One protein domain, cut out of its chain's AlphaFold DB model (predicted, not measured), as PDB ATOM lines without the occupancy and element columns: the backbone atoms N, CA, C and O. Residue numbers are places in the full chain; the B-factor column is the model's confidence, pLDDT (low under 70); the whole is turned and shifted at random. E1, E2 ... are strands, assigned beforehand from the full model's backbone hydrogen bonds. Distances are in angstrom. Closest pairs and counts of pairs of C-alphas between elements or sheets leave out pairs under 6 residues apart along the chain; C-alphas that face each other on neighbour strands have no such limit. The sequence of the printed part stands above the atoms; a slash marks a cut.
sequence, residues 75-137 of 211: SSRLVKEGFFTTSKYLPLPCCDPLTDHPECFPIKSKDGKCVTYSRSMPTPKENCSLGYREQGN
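This is residues 75 to 137 of the 211 residues of an uncharacterized protein of Necator americanus (UniProt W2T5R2). With little regular structure, this loose, flat model spreads as three arms: the hairpin E1 and E2, the loop between the short antiparallel pairing of residues 107 to 108 with 114 to 115, and a last loop closed by residues 122 to 123 beside 134 to 135 of E3, where residues 126 to 131 stick out. The 63 printed residues hold no named helix and strands E1, E2 and E3 in that order, all strand in class, with 12 residues in named elements. The radius of gyration of the C-alphas is 14.9 A and the spans are 45 by 38 by 20 A.

E1, residues 77 to 80, begins at C-alpha (41.276, 113.911, -5.082) and is 9.6 A long. E2, residues 88 to 91, is 10.1 A long. E3, residues 134 to 137, is 10.0 A long and ends at (55.579, 106.663, -7.545).

E1 and E2 are antiparallel at 145 degrees, with N 78 and O 90 2.8 A apart, within hydrogen-bond range. E3 pairs with no named strand and is apart from both.

The printed part has no cut. The link from E2 to E3 is long, 42 residues. Residues 82 to 87 have pLDDT under 70.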
ATOM      1  N   SER A  75      48.084 112.466  -4.279       87.06
ATOM      2  CA  SER A  75      47.122 112.501  -3.177       87.06
ATOM      3  C   SER A  75      45.730 112.123  -3.667       87.06
ATOM      4  O   SER A  75      45.415 112.273  -4.850       87.06
ATOM      5  N   SER A  76      44.880 111.644  -2.760       86.00
ATOM      6  CA  SER A  76      43.466 111.455  -3.075       86.00
ATOM      7  C   SER A  76      42.830 112.795  -3.458       86.00
ATOM      8  O   SER A  76      43.067 113.816  -2.798       86.00
ATOM      9  N   ARG A  77      42.029 112.775  -4.529       84.25
ATOM     10  CA  ARG A  77      41.276 113.911  -5.082       84.25
ATOM     11  C   ARG A  77      39.829 113.491  -5.339       84.25
ATOM     12  O   ARG A  77      39.558 112.314  -5.567       84.25
ATOM     13  N   LEU A  78      38.912 114.451  -5.308       82.94
ATOM     14  CA  LEU A  78      37.530 114.267  -5.733       82.94
ATOM     15  C   LEU A  78      37.451 114.402  -7.249       82.94
ATOM     16  O   LEU A  78      38.031 115.328  -7.815       82.94
ATOM     17  N   VAL A  79      36.706 113.508  -7.892       81.06
ATOM     18  CA  VAL A  79      36.376 113.620  -9.313       81.06
ATOM     19  C   VAL A  79      34.959 114.161  -9.415       81.06
ATOM     20  O   VAL A  79      34.007 113.518  -8.980       81.06
ATOM     21  N   LYS A  80      34.820 115.363  -9.968       75.56
ATOM     22  CA  LYS A  80      33.528 115.940 -10.321       75.56
ATOM     23  C   LYS A  80      33.330 115.750 -11.817       75.56
ATOM     24  O   LYS A  80      33.921 116.472 -12.621       75.56
ATOM     25  N   GLU A  81      32.531 114.757 -12.183       71.19
ATOM     26  CA  GLU A  81      32.134 114.551 -13.573       71.19
ATOM     27  C   GLU A  81      31.185 115.674 -14.001       71.19
ATOM     28  O   GLU A  81      30.184 115.961 -13.340       71.19
ATOM     29  N   GLY A  82      31.537 116.368 -15.081       59.53
ATOM     30  CA  GLY A  82      30.655 117.336 -15.709       59.53
ATOM     31  C   GLY A  82      29.747 116.629 -16.704       59.53
ATOM     32  O   GLY A  82      30.217 115.854 -17.527       59.53
ATOM     33  N   PHE A  83      28.449 116.925 -16.675       58.75
ATOM     34  CA  PHE A  83      27.492 116.357 -17.633       58.75
ATOM     35  C   PHE A  83      27.784 116.788 -19.093       58.75
ATOM     36  O   PHE A  83      27.475 116.055 -20.024       58.75
ATOM     37  N   PHE A  84      28.434 117.947 -19.288       57.50
ATOM     38  CA  PHE A  84      28.885 118.471 -20.592       57.50
ATOM     39  C   PHE A  84      30.350 118.952 -20.609       57.50
ATOM     40  O   PHE A  84      30.812 119.468 -21.623       57.50
ATOM     41  N   THR A  85      31.084 118.826 -19.499       59.12
ATOM     42  CA  THR A  85      32.466 119.318 -19.371       59.12
ATOM     43  C   THR A  85      33.400 118.188 -18.970       59.12
ATOM     44  O   THR A  85      32.976 117.217 -18.345       59.12
ATOM     45  N   THR A  86      34.684 118.342 -19.282       62.47
ATOM     46  CA  THR A  86      35.760 117.450 -18.839       62.47
ATOM     47  C   THR A  86      35.679 117.213 -17.326       62.47
ATOM     48  O   THR A  86      35.358 118.130 -16.562       62.47
ATOM     49  N   SER A  87      35.939 115.980 -16.887       65.88
ATOM     50  CA  SER A  87      35.968 115.611 -15.472       65.88
ATOM     51  C   SER A  87      37.002 116.450 -14.717       65.88
ATOM     52  O   SER A  87      38.158 116.562 -15.125       65.88
ATOM     53  N   LYS A  88      36.569 117.063 -13.612       71.06
ATOM     54  CA  LYS A  88      37.382 117.980 -12.809       71.06
ATOM     55  C   LYS A  88      37.933 117.270 -11.581       71.06
ATOM     56  O   LYS A  88      37.182 116.620 -10.855       71.06
ATOM     57  N   TYR A  89      39.224 117.446 -11.317       75.88
ATOM     58  CA  TYR A  89      39.889 116.914 -10.130       75.88
ATOM     59  C   TYR A  89      40.018 118.015  -9.080       75.88
ATOM     60  O   TYR A  89      40.672 119.022  -9.323       75.88
ATOM     61  N   LEU A  90      39.399 117.830  -7.918       78.94
ATOM     62  CA  LEU A  90      39.401 118.800  -6.822       78.94
ATOM     63  C   LEU A  90      40.126 118.225  -5.597       78.94
ATOM     64  O   LEU A  90      40.020 117.021  -5.334       78.94
ATOM     65  N   PRO A  91      40.849 119.044  -4.815       82.75
ATOM     66  CA  PRO A  91      41.368 118.598  -3.527       82.75
ATOM     67  C   PRO A  91      40.211 118.220  -2.590       82.75
ATOM     68  O   PRO A  91      39.133 118.813  -2.652       82.75
ATOM     69  N   LEU A  92      40.423 117.240  -1.704       88.62
ATOM     70  CA  LEU A  92      39.412 116.904  -0.696       88.62
ATOM     71  C   LEU A  92      39.281 118.062   0.315       88.62
ATOM     72  O   LEU A  92      40.299 118.508   0.857       88.62
ATOM     73  N   PRO A  93      38.057 118.530   0.622       90.12
ATOM     74  CA  PRO A  93      37.817 119.602   1.587       90.12
ATOM     75  C   PRO A  93      37.871 119.083   3.035       90.12
ATOM     76  O   PRO A  93      36.908 119.157   3.784       90.12
ATOM     77  N   CYS A  94      39.026 118.577   3.469       91.62
ATOM     78  CA  CYS A  94      39.182 117.894   4.761       91.62
ATOM     79  C   CYS A  94      39.046 118.785   6.007       91.62
ATOM     80  O   CYS A  94      39.067 118.276   7.128       91.62
ATOM     81  N   CYS A  95      38.962 120.103   5.832       92.38
ATOM     82  CA  CYS A  95      38.678 121.045   6.916       92.38
ATOM     83  C   CYS A  95      37.189 121.379   7.053       92.38
ATOM     84  O   CYS A  95      36.819 122.030   8.027       92.38
ATOM     85  N   ASP A  96      36.353 120.961   6.099       91.31
ATOM     86  CA  ASP A  96      34.907 121.115   6.198       91.31
ATOM     87  C   ASP A  96      34.359 120.085   7.203       91.31
ATOM     88  O   ASP A  96      34.568 118.884   7.007       91.31
ATOM     89  N   PRO A  97      33.660 120.511   8.272       85.38
ATOM     90  CA  PRO A  97      33.047 119.601   9.238       85.38
ATOM     91  C   PRO A  97      32.066 118.595   8.623       85.38
ATOM     92  O   PRO A  97      31.825 117.550   9.221       85.38
ATOM     93  N   LEU A  98      31.492 118.904   7.456       87.62
ATOM     94  CA  LEU A  98      30.565 118.025   6.741       87.62
ATOM     95  C   LEU A  98      31.279 116.940   5.923       87.62
ATOM     96  O   LEU A  98      30.636 116.008   5.440       87.62
ATOM     97  N   THR A  99      32.598 117.051   5.749       86.38
ATOM     98  CA  THR A  99      33.389 116.102   4.963       86.38
ATOM     99  C   THR A  99      33.961 115.017   5.865       86.38
ATOM    100  O   THR A  99      35.019 115.185   6.471       86.38
ATOM    101  N   ASP A 100      33.285 113.870   5.902       86.62
ATOM    102  CA  ASP A 100      33.804 112.647   6.514       86.62
ATOM    103  C   ASP A 100      34.311 111.694   5.422       86.62
ATOM    104  O   ASP A 100      33.536 111.050   4.714       86.62
ATOM    105  N   HIS A 101      35.631 111.661   5.225       89.88
ATOM    106  CA  HIS A 101      36.269 110.827   4.207       89.88
ATOM    107  C   HIS A 101      37.506 110.116   4.784       89.88
ATOM    108  O   HIS A 101      38.357 110.778   5.382       89.88
ATOM    109  N   PRO A 102      37.702 108.801   4.550       88.94
ATOM    110  CA  PRO A 102      38.799 108.023   5.154       88.94
ATOM    111  C   PRO A 102      40.208 108.484   4.742       88.94
ATOM    112  O   PRO A 102      41.202 108.214   5.421       88.94
ATOM    113  N   GLU A 103      40.298 109.178   3.609       91.31
ATOM    114  CA  GLU A 103      41.541 109.766   3.098       91.31
ATOM    115  C   GLU A 103      41.800 111.191   3.607       91.31
ATOM    116  O   GLU A 103      42.844 111.762   3.300       91.31
ATOM    117  N   CYS A 104      40.891 111.773   4.392       91.75
ATOM    118  CA  CYS A 104      41.130 113.057   5.033       91.75
ATOM    119  C   CYS A 104      41.977 112.904   6.294       91.75
ATOM    120  O   CYS A 104      41.714 112.067   7.155       91.75
ATOM    121  N   PHE A 105      43.008 113.739   6.410       90.94
ATOM    122  CA  PHE A 105      43.870 113.786   7.585       90.94
ATOM    123  C   PHE A 105      44.267 115.241   7.898       90.94
ATOM    124  O   PHE A 105      45.437 115.604   7.806       90.94
ATOM    125  N   PRO A 106      43.288 116.108   8.220       91.50
ATOM    126  CA  PRO A 106      43.513 117.544   8.349       91.50
ATOM    127  C   PRO A 106      44.535 117.873   9.437       91.50
ATOM    128  O   PRO A 106      44.496 117.326  10.541       91.50
ATOM    129  N   ILE A 107      45.414 118.832   9.148       91.00
ATOM    130  CA  ILE A 107      46.396 119.323  10.116       91.00
ATOM    131  C   ILE A 107      45.724 120.422  10.936       91.00
ATOM    132  O   ILE A 107      45.482 121.527  10.445       91.00
ATOM    133  N   LYS A 108      45.409 120.107  12.193       89.56
ATOM    134  CA  LYS A 108      44.774 121.032  13.137       89.56
ATOM    135  C   LYS A 108      45.834 121.677  14.031       89.56
ATOM    136  O   LYS A 108      46.611 120.967  14.667       89.56
ATOM    137  N   SER A 109      45.856 123.006  14.076       86.75
ATOM    138  CA  SER A 109      46.644 123.776  15.048       86.75
ATOM    139  C   SER A 109      45.865 123.953  16.354       86.75
ATOM    140  O   SER A 109      44.634 123.892  16.362       86.75
ATOM    141  N   LYS A 110      46.571 124.251  17.451       82.69
ATOM    142  CA  LYS A 110      45.951 124.615  18.738       82.69
ATOM    143  C   LYS A 110      45.067 125.860  18.640       82.69
ATOM    144  O   LYS A 110      44.052 125.928  19.321       82.69
ATOM    145  N   ASP A 111      45.393 126.784  17.738       84.62
ATOM    146  CA  ASP A 111      44.637 128.027  17.517       84.62
ATOM    147  C   ASP A 111      43.343 127.829  16.700       84.62
ATOM    148  O   ASP A 111      42.780 128.789  16.180       84.62
ATOM    149  N   GLY A 112      42.913 126.583  16.472       84.00
ATOM    150  CA  GLY A 112      41.727 126.261  15.669       84.00
ATOM    151  C   GLY A 112      41.925 126.381  14.152       84.00
ATOM    152  O   GLY A 112      41.017 126.059  13.388       84.00
ATOM    153  N   LYS A 113      43.113 126.794  13.686       89.38
ATOM    154  CA  LYS A 113      43.456 126.803  12.256       89.38
ATOM    155  C   LYS A 113      43.536 125.374  11.718       89.38
ATOM    156  O   LYS A 113      44.197 124.523  12.315       89.38
ATOM    157  N   CYS A 114      42.910 125.137  10.569       90.69
ATOM    158  CA  CYS A 114      42.941 123.861   9.866       90.69
ATOM    159  C   CYS A 114      43.604 124.031   8.500       90.69
ATOM    160  O   CYS A 114      43.214 124.900   7.723       90.69
ATOM    161  N   VAL A 115      44.596 123.192   8.211       90.75
ATOM    162  CA  VAL A 115      45.171 123.055   6.870       90.75
ATOM    163  C   VAL A 115      44.643 121.764   6.267       90.75
ATOM    164  O   VAL A 115      44.777 120.689   6.864       90.75
ATOM    165  N   THR A 116      44.016 121.873   5.092       90.88
ATOM    166  CA  THR A 116      43.483 120.698   4.401       90.88
ATOM    167  C   THR A 116      44.631 119.791   3.981       90.88
ATOM    168  O   THR A 116      45.622 120.238   3.405       90.88
ATOM    169  N   TYR A 117      44.513 118.510   4.302       91.19
ATOM    170  CA  TYR A 117      45.488 117.504   3.919       91.19
ATOM    171  C   TYR A 117      44.753 116.200   3.636       91.19
ATOM    172  O   TYR A 117      44.059 115.657   4.503       91.19
ATOM    173  N   SER A 118      44.898 115.720   2.402       92.44
ATOM    174  CA  SER A 118      44.476 114.388   1.997       92.44
ATOM    175  C   SER A 118      45.683 113.464   1.940       92.44
ATOM    176  O   SER A 118      46.801 113.856   1.596       92.44
ATOM    177  N   ARG A 119      45.460 112.212   2.312       91.38
ATOM    178  CA  ARG A 119      46.500 111.194   2.349       91.38
ATOM    179  C   ARG A 119      46.936 110.832   0.925       91.38
ATOM    180  O   ARG A 119      46.163 110.902  -0.032       91.38
ATOM    181  N   SER A 120      48.197 110.429   0.794       90.81
ATOM    182  CA  SER A 120      48.760 109.904  -0.454       90.81
ATOM    183  C   SER A 120      47.989 108.683  -0.931       90.81
ATOM    184  O   SER A 120      47.768 107.783  -0.124       90.81
ATOM    185  N   MET A 121      47.631 108.620  -2.212       87.75
ATOM    186  CA  MET A 121      46.849 107.531  -2.797       87.75
ATOM    187  C   MET A 121      47.518 106.166  -2.532       87.75
ATOM    188  O   MET A 121      48.736 106.047  -2.698       87.75
ATOM    189  N   PRO A 122      46.763 105.144  -2.084       86.62
ATOM    190  CA  PRO A 122      47.320 103.815  -1.896       86.62
ATOM    191  C   PRO A 122      47.575 103.155  -3.252       86.62
ATOM    192  O   PRO A 122      46.773 103.291  -4.175       86.62
ATOM    193  N   THR A 123      48.660 102.397  -3.354       85.56
ATOM    194  CA  THR A 123      48.969 101.602  -4.545       85.56
ATOM    195  C   THR A 123      48.767 100.122  -4.236       85.56
ATOM    196  O   THR A 123      49.239  99.656  -3.195       85.56
ATOM    197  N   PRO A 124      48.034  99.381  -5.089       80.19
ATOM    198  CA  PRO A 124      47.872  97.948  -4.911       80.19
ATOM    199  C   PRO A 124      49.224  97.248  -5.057       80.19
ATOM    200  O   PRO A 124      50.060  97.648  -5.866       80.19
ATOM    201  N   LYS A 125      49.425  96.177  -4.288       79.88
ATOM    202  CA  LYS A 125      50.592  95.311  -4.455       79.88
ATOM    203  C   LYS A 125      50.522  94.550  -5.771       79.88
ATOM    204  O   LYS A 125      49.449  94.400  -6.361       79.88
ATOM    205  N   GLU A 126      51.662  93.994  -6.170       76.69
ATOM    206  CA  GLU A 126      51.736  93.019  -7.257       76.69
ATOM    207  C   GLU A 126      50.634  91.953  -7.089       76.69
ATOM    208  O   GLU A 126      50.366  91.467  -5.980       76.69
ATOM    209  N   ASN A 127      49.958  91.632  -8.196       79.06
ATOM    210  CA  ASN A 127      48.797  90.736  -8.262       79.06
ATOM    211  C   ASN A 127      47.579  91.158  -7.413       79.06
ATOM    212  O   ASN A 127      46.780  90.303  -7.036       79.06
ATOM    213  N   CYS A 128      47.429  92.449  -7.094       78.88
ATOM    214  CA  CYS A 128      46.323  92.976  -6.279       78.88
ATOM    215  C   CYS A 128      46.193  92.282  -4.911       78.88
ATOM    216  O   CYS A 128      45.097  92.164  -4.359       78.88
ATOM    217  N   SER A 129      47.311  91.800  -4.362       82.19
ATOM    218  CA  SER A 129      47.324  91.123  -3.069       82.19
ATOM    219  C   SER A 129      47.010  92.090  -1.923       82.19
ATOM    220  O   SER A 129      47.410  93.258  -1.929       82.19
ATOM    221  N   LEU A 130      46.287  91.595  -0.915       80.50
ATOM    222  CA  LEU A 130      46.023  92.352   0.305       80.50
ATOM    223  C   LEU A 130      47.312  92.516   1.115       80.50
ATOM    224  O   LEU A 130      48.121  91.595   1.232       80.50
ATOM    225  N   GLY A 131      47.489  93.689   1.716       82.56
ATOM    226  CA  GLY A 131      48.635  93.952   2.568       82.56
ATOM    227  C   GLY A 131      48.640  95.360   3.143       82.56
ATOM    228  O   GLY A 131      47.657  96.096   3.078       82.56
ATOM    229  N   TYR A 132      49.786  95.710   3.716       83.44
ATOM    230  CA  TYR A 132      50.094  97.045   4.213       83.44
ATOM    231  C   TYR A 132      49.895  98.117   3.141       83.44
ATOM    232  O   TYR A 132      50.166  97.880   1.962       83.44
ATOM    233  N   ARG A 133      49.464  99.309   3.560       85.62
ATOM    234  CA  ARG A 133      49.303 100.450   2.662       85.62
ATOM    235  C   ARG A 133      50.662 100.918   2.139       85.62
ATOM    236  O   ARG A 133      51.489 101.400   2.910       85.62
ATOM    237  N   GLU A 134      50.838 100.878   0.825       85.44
ATOM    238  CA  GLU A 134      52.017 101.395   0.123       85.44
ATOM    239  C   GLU A 134      51.631 102.596  -0.750       85.44
ATOM    240  O   GLU A 134      50.467 102.759  -1.123       85.44
ATOM    241  N   GLN A 135      52.586 103.492  -0.999       87.56
ATOM    242  CA  GLN A 135      52.409 104.638  -1.891       87.56
ATOM    243  C   GLN A 135      53.131 104.349  -3.204       87.56
ATOM    244  O   GLN A 135      54.228 103.787  -3.205       87.56
ATOM    245  N   GLY A 136      52.519 104.746  -4.311       87.44
ATOM    246  CA  GLY A 136      53.088 104.600  -5.642       87.44
ATOM    247  C   GLY A 136      53.841 105.844  -6.062       87.44
ATOM    248  O   GLY A 136      53.412 106.969  -5.785       87.44
ATOM    249  N   ASN A 137      54.945 105.622  -6.766       88.44
ATOM    250  CA  ASN A 137      55.579 106.663  -7.545       88.44
ATOM    251  C   ASN A 137      54.905 106.742  -8.918       88.44
ATOM    252  O   ASN A 137      54.872 105.759  -9.655       88.44
TER     253      ASN A 137